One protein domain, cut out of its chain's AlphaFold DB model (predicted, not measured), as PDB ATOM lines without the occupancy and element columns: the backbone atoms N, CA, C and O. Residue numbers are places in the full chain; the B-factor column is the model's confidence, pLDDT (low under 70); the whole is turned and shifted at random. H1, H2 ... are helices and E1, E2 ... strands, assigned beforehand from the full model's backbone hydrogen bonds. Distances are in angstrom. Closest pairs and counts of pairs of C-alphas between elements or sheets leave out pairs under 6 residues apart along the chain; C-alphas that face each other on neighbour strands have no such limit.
ATOM      1  N   LEU A 103      68.455  17.440  85.587       90.62
ATOM      2  CA  LEU A 103      69.878  17.397  85.904       90.62
ATOM      3  C   LEU A 103      70.107  16.495  87.118       90.62
ATOM      4  O   LEU A 103      69.456  16.640  88.156       90.62
ATOM      5  N   ALA A 104      71.043  15.558  86.994       88.81
ATOM      6  CA  ALA A 104      71.386  14.655  88.084       88.81
ATOM      7  C   ALA A 104      72.218  15.378  89.155       88.81
ATOM      8  O   ALA A 104      73.204  16.049  88.852       88.81
ATOM      9  N   THR A 105      71.846  15.177  90.417       93.62
ATOM     10  CA  THR A 105      72.576  15.658  91.597       93.62
ATOM     11  C   THR A 105      72.996  14.460  92.456       93.62
ATOM     12  O   THR A 105      72.372  13.397  92.375       93.62
ATOM     13  N   PRO A 106      73.982  14.596  93.361       94.00
ATOM     14  CA  PRO A 106      74.331  13.516  94.286       94.00
ATOM     15  C   PRO A 106      73.192  13.046  95.204       94.00
ATOM     16  O   PRO A 106      73.275  11.954  95.762       94.00
ATOM     17  N   THR A 107      72.143  13.853  95.386       92.69
ATOM     18  CA  THR A 107      71.028  13.569  96.303       92.69
ATOM     19  C   THR A 107      69.691  13.340  95.596       92.69
ATOM     20  O   THR A 107      68.666  13.237  96.265       92.69
ATOM     21  N   GLY A 108      69.674  13.260  94.264       94.00
ATOM     22  CA  GLY A 108      68.450  13.121  93.477       94.00
ATOM     23  C   GLY A 108      68.532  13.879  92.158       94.00
ATOM     24  O   GLY A 108      69.547  13.825  91.468       94.00
ATOM     25  N   TRP A 109      67.481  14.619  91.825       94.12
ATOM     26  CA  TRP A 109      67.366  15.362  90.572       94.12
ATOM     27  C   TRP A 109      66.991  16.818  90.843       94.12
ATOM     28  O   TRP A 109      66.269  17.099  91.795       94.12
ATOM     29  N   THR A 110      67.483  17.709  89.992       94.44
ATOM     30  CA  THR A 110      67.007  19.089  89.829       94.44
ATOM     31  C   THR A 110      66.652  19.296  88.352       94.44
ATOM     32  O   THR A 110      66.668  18.337  87.572       94.44
ATOM     33  N   THR A 111      66.338  20.517  87.942       94.81
ATOM     34  CA  THR A 111      66.075  20.872  86.543       94.81
ATOM     35  C   THR A 111      66.923  22.063  86.104       94.81
ATOM     36  O   THR A 111      67.473  22.779  86.940       94.81
ATOM     37  N   MET A 112      67.032  22.298  84.795       91.94
ATOM     38  CA  MET A 112      67.690  23.494  84.248       91.94
ATOM     39  C   MET A 112      67.074  24.807  84.760       91.94
ATOM     40  O   MET A 112      67.792  25.794  84.881       91.94
ATOM     41  N   GLY A 113      65.776  24.828  85.074       90.31
ATOM     42  CA  GLY A 113      65.090  25.999  85.622       90.31
ATOM     43  C   GLY A 113      65.253  26.183  87.132       90.31
ATOM     44  O   GLY A 113      65.096  27.297  87.625       90.31
ATOM     45  N   GLU A 114      65.563  25.115  87.869       93.12
ATOM     46  CA  GLU A 114      65.713  25.152  89.330       93.12
ATOM     47  C   GLU A 114      67.175  25.196  89.790       93.12
ATOM     48  O   GLU A 114      67.443  25.618  90.915       93.12
ATOM     49  N   VAL A 115      68.119  24.765  88.947       93.38
ATOM     50  CA  VAL A 115      69.541  24.735  89.296       93.38
ATOM     51  C   VAL A 115      70.083  26.138  89.566       93.38
ATOM     52  O   VAL A 115      69.883  27.076  88.795       93.38
ATOM     53  N   ALA A 116      70.823  26.274  90.660       89.69
ATOM     54  CA  ALA A 116      71.360  27.542  91.120       89.69
ATOM     55  C   ALA A 116      72.853  27.458  91.459       89.69
ATOM     56  O   ALA A 116      73.441  26.394  91.674       89.69
ATOM     57  N   VAL A 117      73.488  28.630  91.546       89.19
ATOM     58  CA  VAL A 117      74.871  28.747  92.025       89.19
ATOM     59  C   VAL A 117      74.989  28.142  93.420       89.19
ATOM     60  O   VAL A 117      74.285  28.534  94.347       89.19
ATOM     61  N   GLY A 118      75.937  27.223  93.576       89.75
ATOM     62  CA  GLY A 118      76.173  26.489  94.814       89.75
ATOM     63  C   GLY A 118      75.714  25.034  94.770       89.75
ATOM     64  O   GLY A 118      76.283  24.243  95.531       89.75
ATOM     65  N   ASP A 119      74.797  24.674  93.869       93.06
ATOM     66  CA  ASP A 119      74.341  23.295  93.681       93.06
ATOM     67  C   ASP A 119      75.476  22.372  93.228       93.06
ATOM     68  O   ASP A 119      76.515  22.819  92.728       93.06
ATOM     69  N   ILE A 120      75.285  21.065  93.427       95.56
ATOM     70  CA  ILE A 120      76.234  20.032  93.017       95.56
ATOM     71  C   ILE A 120      75.604  19.168  91.928       95.56
ATOM     72  O   ILE A 120      74.569  18.542  92.157       95.56
ATOM     73  N   LEU A 121      76.267  19.105  90.779       91.75
ATOM     74  CA  LEU A 121      75.941  18.230  89.654       91.75
ATOM     75  C   LEU A 121      77.075  17.223  89.436       91.75
ATOM     76  O   LEU A 121      78.005  17.150  90.238       91.75
ATOM     77  N   PHE A 122      76.997  16.448  88.361       86.50
ATOM     78  CA  PHE A 122      78.078  15.578  87.912       86.50
ATOM     79  C   PHE A 122      78.741  16.135  86.648       86.50
ATOM     80  O   PHE A 122      78.065  16.709  85.796       86.50
ATOM     81  N   ASP A 123      80.058  15.969  86.537       80.94
ATOM     82  CA  ASP A 123      80.807  16.231  85.304       80.94
ATOM     83  C   ASP A 123      80.784  15.027  84.338       80.94
ATOM     84  O   ASP A 123      80.159  14.000  84.612       80.94
ATOM     85  N   GLU A 124      81.471  15.137  83.198       78.19
ATOM     86  CA  GLU A 124      81.540  14.083  82.177       78.19
ATOM     87  C   GLU A 124      82.201  12.786  82.665       78.19
ATOM     88  O   GLU A 124      82.008  11.726  82.069       78.19
ATOM     89  N   THR A 125      82.968  12.854  83.755       78.81
ATOM     90  CA  THR A 125      83.586  11.688  84.399       78.81
ATOM     91  C   THR A 125      82.686  11.071  85.472       78.81
ATOM     92  O   THR A 125      83.007  10.014  86.019       78.81
ATOM     93  N   GLY A 126      81.550  11.710  85.769       81.94
ATOM     94  CA  GLY A 126      80.632  11.333  86.836       81.94
ATOM     95  C   GLY A 126      81.057  11.830  88.220       81.94
ATOM     96  O   GLY A 126      80.495  11.382  89.221       81.94
ATOM     97  N   ALA A 127      82.044  12.727  88.320       89.31
ATOM     98  CA  ALA A 127      82.483  13.274  89.599       89.31
ATOM     99  C   ALA A 127      81.608  14.471  90.025       89.31
ATOM    100  O   ALA A 127      81.177  15.252  89.174       89.31
ATOM    101  N   PRO A 128      81.325  14.649  91.333       91.69
ATOM    102  CA  PRO A 128      80.562  15.797  91.810       91.69
ATOM    103  C   PRO A 128      81.270  17.129  91.528       91.69
ATOM    104  O   PRO A 128      82.394  17.352  91.985       91.69
ATOM    105  N   CYS A 129      80.587  18.047  90.851       89.50
ATOM    106  CA  CYS A 129      81.075  19.375  90.507       89.50
ATOM    107  C   CYS A 129      80.103  20.457  91.002       89.50
ATOM    108  O   CYS A 129      78.893  20.249  91.067       89.50
ATOM    109  N   ARG A 130      80.629  21.619  91.405       90.50
ATOM    110  CA  ARG A 130      79.810  22.717  91.935       90.50
ATOM    111  C   ARG A 130      79.427  23.695  90.831       90.50
ATOM    112  O   ARG A 130      80.303  24.178  90.117       90.50
ATOM    113  N   VAL A 131      78.155  24.069  90.777       85.06
ATOM    114  CA  VAL A 131      77.657  25.154  89.927       85.06
ATOM    115  C   VAL A 131      78.193  26.486  90.452       85.06
ATOM    116  O   VAL A 131      77.939  26.867  91.595       85.06
ATOM    117  N   THR A 132      78.959  27.199  89.631       85.06
ATOM    118  CA  THR A 132      79.573  28.491  89.990       85.06
ATOM    119  C   THR A 132      78.886  29.694  89.349       85.06
ATOM    120  O   THR A 132      79.130  30.820  89.776       85.06
ATOM    121  N   GLY A 133      78.022  29.466  88.360       77.25
ATOM    122  CA  GLY A 133      77.268  30.496  87.653       77.25
ATOM    123  C   GLY A 133      76.041  29.905  86.959       77.25
ATOM    124  O   GLY A 133      76.067  28.751  86.533       77.25
ATOM    125  N   ALA A 134      74.981  30.706  86.875       80.19
ATOM    126  CA  ALA A 134      73.769  30.441  86.107       80.19
ATOM    127  C   ALA A 134      73.379  31.743  85.391       80.19
ATOM    128  O   ALA A 134      73.495  32.824  85.973       80.19
ATOM    129  N   THR A 135      72.995  31.650  84.121       77.62
ATOM    130  CA  THR A 135      72.480  32.789  83.351       77.62
ATOM    131  C   THR A 135      70.993  32.977  83.628       77.62
ATOM    132  O   THR A 135      70.330  32.034  84.057       77.62
ATOM    133  N   ASP A 136      70.458  34.164  83.342       81.75
ATOM    134  CA  ASP A 136      69.007  34.356  83.325       81.75
ATOM    135  C   ASP A 136      68.352  33.436  82.284       81.75
ATOM    136  O   ASP A 136      68.983  33.039  81.297       81.75
ATOM    137  N   VAL A 137      67.073  33.125  82.510       84.31
ATOM    138  CA  VAL A 137      66.238  32.395  81.549       84.31
ATOM    139  C   VAL A 137      66.224  33.165  80.236       84.31
ATOM    140  O   VAL A 137      65.927  34.366  80.211       84.31
ATOM    141  N   MET A 138      66.558  32.485  79.143       80.06
ATOM    142  CA  MET A 138      66.453  33.069  77.820       80.06
ATOM    143  C   MET A 138      64.998  32.831  77.351       80.06
ATOM    144  O   MET A 138      64.328  31.895  77.772       80.06
ATOM    145  N   LEU A 139      64.407  33.783  76.629       83.44
ATOM    146  CA  LEU A 139      62.980  33.738  76.274       83.44
ATOM    147  C   LEU A 139      62.825  33.947  74.776       83.44
ATOM    148  O   LEU A 139      63.612  34.680  74.168       83.44
ATOM    149  N   ASN A 140      61.757  33.393  74.199       82.00
ATOM    150  CA  ASN A 140      61.436  33.516  72.770       82.00
ATOM    151  C   ASN A 140      62.554  32.992  71.851       82.00
ATOM    152  O   ASN A 140      62.835  33.569  70.792       82.00
ATOM    153  N   ARG A 141      63.231  31.923  72.272       74.38
ATOM    154  CA  ARG A 141      64.246  31.255  71.467       74.38
ATOM    155  C   ARG A 141      63.634  30.075  70.730       74.38
ATOM    156  O   ARG A 141      62.666  29.473  71.175       74.38
ATOM    157  N   ARG A 142      64.185  29.768  69.557       82.69
ATOM    158  CA  ARG A 142      63.745  28.600  68.795       82.69
ATOM    159  C   ARG A 142      64.379  27.369  69.423       82.69
ATOM    160  O   ARG A 142      65.603  27.276  69.431       82.69
ATOM    161  N   CYS A 143      63.565  26.436  69.892       82.94
ATOM    162  CA  CYS A 143      64.043  25.178  70.446       82.94
ATOM    163  C   CYS A 143      63.512  24.003  69.617       82.94
ATOM    164  O   CYS A 143      62.484  24.099  68.952       82.94
ATOM    165  N   TYR A 144      64.248  22.898  69.628       80.56
ATOM    166  CA  TYR A 144      63.944  21.691  68.873       80.56
ATOM    167  C   TYR A 144      63.953  20.483  69.798       80.56
ATOM    168  O   TYR A 144      64.831  20.332  70.653       80.56
ATOM    169  N   ARG A 145      62.999  19.572  69.589       85.19
ATOM    170  CA  ARG A 145      63.000  18.273  70.259       85.19
ATOM    171  C   ARG A 145      63.946  17.315  69.541       85.19
ATOM    172  O   ARG A 145      63.656  16.847  68.443       85.19
ATOM    173  N   VAL A 146      65.029  16.944  70.210       80.00
ATOM    174  CA  VAL A 146      65.939  15.884  69.773       80.00
ATOM    175  C   VAL A 146      65.458  14.565  70.371       80.00
ATOM    176  O   VAL A 146      65.317  14.448  71.589       80.00
ATOM    177  N   ARG A 147      65.171  13.573  69.522       79.75
ATOM    178  CA  ARG A 147      64.766  12.222  69.937       79.75
ATOM    179  C   ARG A 147      65.886  11.232  69.648       79.75
ATOM    180  O   ARG A 147      66.369  11.158  68.521       79.75
ATOM    181  N   PHE A 148      66.249  10.447  70.652       75.62
ATOM    182  CA  PHE A 148      67.275   9.417  70.549       75.62
ATOM    183  C   PHE A 148      66.664   8.068  70.154       75.62
ATOM    184  O   PHE A 148      65.456   7.842  70.273       75.62
ATOM    185  N   SER A 149      67.502   7.156  69.661       74.38
ATOM    186  CA  SER A 149      67.076   5.827  69.201       74.38
ATOM    187  C   SER A 149      66.522   4.939  70.321       74.38
ATOM    188  O   SER A 149      65.748   4.026  70.042       74.38
ATOM    189  N   ASP A 150      66.863   5.227  71.580       75.94
ATOM    190  CA  ASP A 150      66.300   4.576  72.768       75.94
ATOM    191  C   ASP A 150      64.894   5.092  73.141       75.94
ATOM    192  O   ASP A 150      64.279   4.618  74.096       75.94
ATOM    193  N   GLY A 151      64.364   6.049  72.374       79.50
ATOM    194  CA  GLY A 151      63.052   6.654  72.569       79.50
ATOM    195  C   GLY A 151      63.047   7.860  73.509       79.50
ATOM    196  O   GLY A 151      62.036   8.572  73.539       79.50
ATOM    197  N   SER A 152      64.147   8.128  74.220       76.31
ATOM    198  CA  SER A 152      64.293   9.321  75.053       76.31
ATOM    199  C   SER A 152      64.337  10.592  74.198       76.31
ATOM    200  O   SER A 152      64.566  10.557  72.984       76.31
ATOM    201  N   SER A 153      64.050  11.742  74.812       82.38
ATOM    202  CA  SER A 153      64.087  13.023  74.111       82.38
ATOM    203  C   SER A 153      64.468  14.168  75.028       82.38
ATOM    204  O   SER A 153      64.140  14.138  76.211       82.38
ATOM    205  N   ILE A 154      65.047  15.204  74.439       82.62
ATOM    206  CA  ILE A 154      65.365  16.473  75.087       82.62
ATOM    207  C   ILE A 154      64.937  17.627  74.182       82.62
ATOM    208  O   ILE A 154      64.911  17.477  72.960       82.62
ATOM    209  N   ILE A 155      64.588  18.767  74.772       89.44
ATOM    210  CA  ILE A 155      64.340  20.006  74.036       89.44
ATOM    211  C   ILE A 155      65.573  20.892  74.203       89.44
ATOM    212  O   ILE A 155      65.970  21.217  75.323       89.44
ATOM    213  N   ALA A 156      66.193  21.247  73.084       82.56
ATOM    214  CA  ALA A 156      67.423  22.019  73.050       82.56
ATOM    215  C   ALA A 156      67.255  23.252  72.167       82.56
ATOM    216  O   ALA A 156      66.551  23.211  71.160       82.56
ATOM    217  N   ASP A 157      67.916  24.343  72.535       85.19
ATOM    218  CA  ASP A 157      67.951  25.553  71.721       85.19
ATOM    219  C   ASP A 157      68.555  25.293  70.327       85.19
ATOM    220  O   ASP A 157      69.427  24.438  70.168       85.19
ATOM    221  N   ALA A 158      68.134  26.053  69.313       77.12
ATOM    222  CA  ALA A 158      68.654  25.955  67.948       77.12
ATOM    223  C   ALA A 158      70.183  26.133  67.854       77.12
ATOM    224  O   ALA A 158      70.815  25.541  66.981       77.12
ATOM    225  N   ASP A 159      70.782  26.911  68.761       72.94
ATOM    226  CA  ASP A 159      72.228  27.137  68.821       72.94
ATOM    227  C   ASP A 159      72.949  26.121  69.743       72.94
ATOM    228  O   ASP A 159      74.167  26.216  69.981       72.94
ATOM    229  N   HIS A 160      72.227  25.128  70.280       69.81
ATOM    230  CA  HIS A 160      72.780  24.060  71.108       69.81
ATOM    231  C   HIS A 160      73.604  23.091  70.250       69.81
ATOM    232  O   HIS A 160      73.074  22.281  69.492       69.81
ATOM    233  N   LEU A 161      74.932  23.164  70.374       71.38
ATOM    234  CA  LEU A 161      75.847  22.277  69.655       71.38
ATOM    235  C   LEU A 161      76.040  20.977  70.424       71.38
ATOM    236  O   LEU A 161      76.332  20.992  71.617       71.38
ATOM    237  N   TRP A 162      75.942  19.874  69.695       68.38
ATOM    238  CA  TRP A 162      76.101  18.526  70.213       68.38
ATOM    239  C   TRP A 162      77.479  17.982  69.852       68.38
ATOM    240  O   TRP A 162      77.904  18.066  68.698       68.38
ATOM    241  N   ALA A 163      78.161  17.383  70.828       69.56
ATOM    242  CA  ALA A 163      79.248  16.468  70.523       69.56
ATOM    243  C   ALA A 163      78.627  15.180  69.969       69.56
ATOM    244  O   ALA A 163      77.856  14.515  70.659       69.56
ATOM    245  N   VAL A 164      78.931  14.860  68.715       69.69
ATOM    246  CA  VAL A 164      78.464  13.647  68.042       69.69
ATOM    247  C   VAL A 164      79.671  12.841  67.586       69.69
ATOM    248  O   VAL A 164      80.655  13.416  67.120       69.69
ATOM    249  N   ASP A 165      79.594  11.524  67.731       70.88
ATOM    250  CA  ASP A 165      80.541  10.595  67.117       70.88
ATOM    251  C   ASP A 165      79.852   9.919  65.929       70.88
ATOM    252  O   ASP A 165      78.649   9.638  65.961       70.88
ATOM    253  N   SER A 166      80.599   9.709  64.854       66.25
ATOM    254  CA  SER A 166      80.080   9.142  63.620       66.25
ATOM    255  C   SER A 166      81.156   8.324  62.923       66.25
ATOM    256  O   SER A 166      82.179   8.862  62.502       66.25
ATOM    257  N   ASP A 167      80.857   7.052  62.661       74.31
ATOM    258  CA  ASP A 167      81.718   6.156  61.873       74.31
ATOM    259  C   ASP A 167      81.873   6.606  60.404       74.31
ATOM    260  O   ASP A 167      82.680   6.068  59.646       74.31
ATOM    261  N   THR A 168      81.079   7.593  59.977       60.66
ATOM    262  CA  THR A 168      81.143   8.225  58.657       60.66
ATOM    263  C   THR A 168      81.682   9.643  58.807       60.66
ATOM    264  O   THR A 168      81.149  10.387  59.623       60.66
ATOM    265  N   PRO A 169      82.685  10.077  58.023       52.88
ATOM    266  CA  PRO A 169      83.156  11.456  58.078       52.88
ATOM    267  C   PRO A 169      82.032  12.421  57.675       52.88
ATOM    268  O   PRO A 169      81.667  12.516  56.502       52.88
ATOM    269  N   VAL A 170      81.482  13.144  58.650       50.91
ATOM    270  CA  VAL A 170      80.479  14.184  58.417       50.91
ATOM    271  C   VAL A 170      81.196  15.466  58.000       50.91
ATOM    272  O   VAL A 170      81.966  16.050  58.763       50.91
ATOM    273  N   ARG A 171      80.950  15.931  56.770       45.03
ATOM    274  CA  ARG A 171      81.347  17.280  56.349       45.03
ATOM    275  C   ARG A 171      80.347  18.275  56.930       45.03
ATOM    276  O   ARG A 171      79.209  18.351  56.479       45.03
ATOM    277  N   VAL A 172      80.798  19.062  57.907       47.44
ATOM    278  CA  VAL A 172      80.006  20.088  58.617       47.44
ATOM    279  C   VAL A 172      79.348  21.101  57.657       47.44
ATOM    280  O   VAL A 172      78.337  21.707  57.993       47.44
ATOM    281  N   GLN A 173      79.872  21.254  56.435       41.38
ATOM    282  CA  GLN A 173      79.368  22.202  55.434       41.38
ATOM    283  C   GLN A 173      78.132  21.716  54.655       41.38
ATOM    284  O   GLN A 173      77.367  22.557  54.189       41.38
ATOM    285  N   ASP A 174      77.894  20.405  54.546       33.78
ATOM    286  CA  ASP A 174      76.780  19.880  53.736       33.78
ATOM    287  C   ASP A 174      75.498  19.678  54.572       33.78
ATOM    288  O   ASP A 174      74.392  19.892  54.082       33.78
ATOM    289  N   ALA A 175      75.619  19.379  55.871       41.53
ATOM    290  CA  ALA A 175      74.460  19.120  56.737       41.53
ATOM    291  C   ALA A 175      73.630  20.377  57.060       41.53
ATOM    292  O   ALA A 175      72.433  20.290  57.319       41.53
ATOM    293  N   MET A 176      74.246  21.561  57.024       35.19
ATOM    294  CA  MET A 176      73.586  22.803  57.432       35.19
ATOM    295  C   MET A 176      72.822  23.481  56.288       35.19
ATOM    296  O   MET A 176      72.091  24.428  56.535       35.19
ATOM    297  N   ARG A 177      72.962  23.018  55.038       33.91
ATOM    298  CA  ARG A 177      72.238  23.573  53.882       33.91
ATOM    299  C   ARG A 177      70.994  22.760  53.509       33.91
ATOM    300  O   ARG A 177      70.029  23.345  53.020       33.91
ATOM    301  N   ASP A 178      70.991  21.465  53.816       37.69
ATOM    302  CA  ASP A 178      69.887  20.557  53.481       37.69
ATOM    303  C   ASP A 178      68.819  20.449  54.590       37.69
ATOM    304  O   ASP A 178      67.705  20.014  54.315       37.69
ATOM    305  N   LEU A 179      69.104  20.912  55.816       45.16
ATOM    306  CA  LEU A 179      68.146  20.938  56.941       45.16
ATOM    307  C   LEU A 179      67.271  22.207  57.014       45.16
ATOM    308  O   LEU A 179      66.381  22.274  57.854       45.16
ATOM    309  N   PHE A 180      67.499  23.212  56.158       39.19
ATOM    310  CA  PHE A 180      66.712  24.460  56.141       39.19
ATOM    311  C   PHE A 180      65.872  24.654  54.869       39.19
ATOM    312  O   PHE A 180      65.429  25.772  54.602       39.19
TER     313      PHE A 180
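What this domain is: This is residues 103 to 180 of the 194 residues of the protein "Bacteriophage tail assembly protein" of Thalassobius autumnalis (UniProt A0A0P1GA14). Little regular structure is present: a small head of two hairpins, E1-E2 and E3-E4, is linked to a separate hairpin, E5-E6, and residues 161 to 180, including H1, stick out. The printed part has 78 residues, 30 in named elements, ordered E1 E2 E3 E4 E5 E6 H1; the class is mixed, with three two-stranded antiparallel sheets. It is loose, radius of gyration of the C-alphas 16.0 A, spanning 42 by 33 by 24 A.

How they stand to each other: E5, residues 143 to 147, and E6, residues 153 to 157, form an antiparallel hairpin at 154 degrees; N 144 and O 156, 2.8 A apart, are within hydrogen-bond range. E1, residues 103 to 105, and E2, residues 108 to 111, form another, with N 103 and O 110 at 2.8 A. E3, residues 120 to 122, and E4, residues 128 to 130, form a third, with N 121 and O 129 at 2.9 A. The closest C-alphas of E1 and E3, Thr 105 and Leu 121, are 4.7 A apart. H1, residues 172 to 178, stands free; 0 of 3 O i to N i+4 and 0 of 4 O i to N i+3 pairs are within range.

Where its parts are: E5 begins at C-alpha 143 (64.043, 25.178, 70.446) and measures 13.0 A; E6, 13.3 A. H1, 11.4 A, ends at C-alpha 178 (69.887, 20.557, 53.481).

The domain as a whole: The printed part has no cut. Links E4 to E5 and E6 to H1 are long. Confidence is under 70 at residues 160, 162 to 164, 166 and 168 to 180.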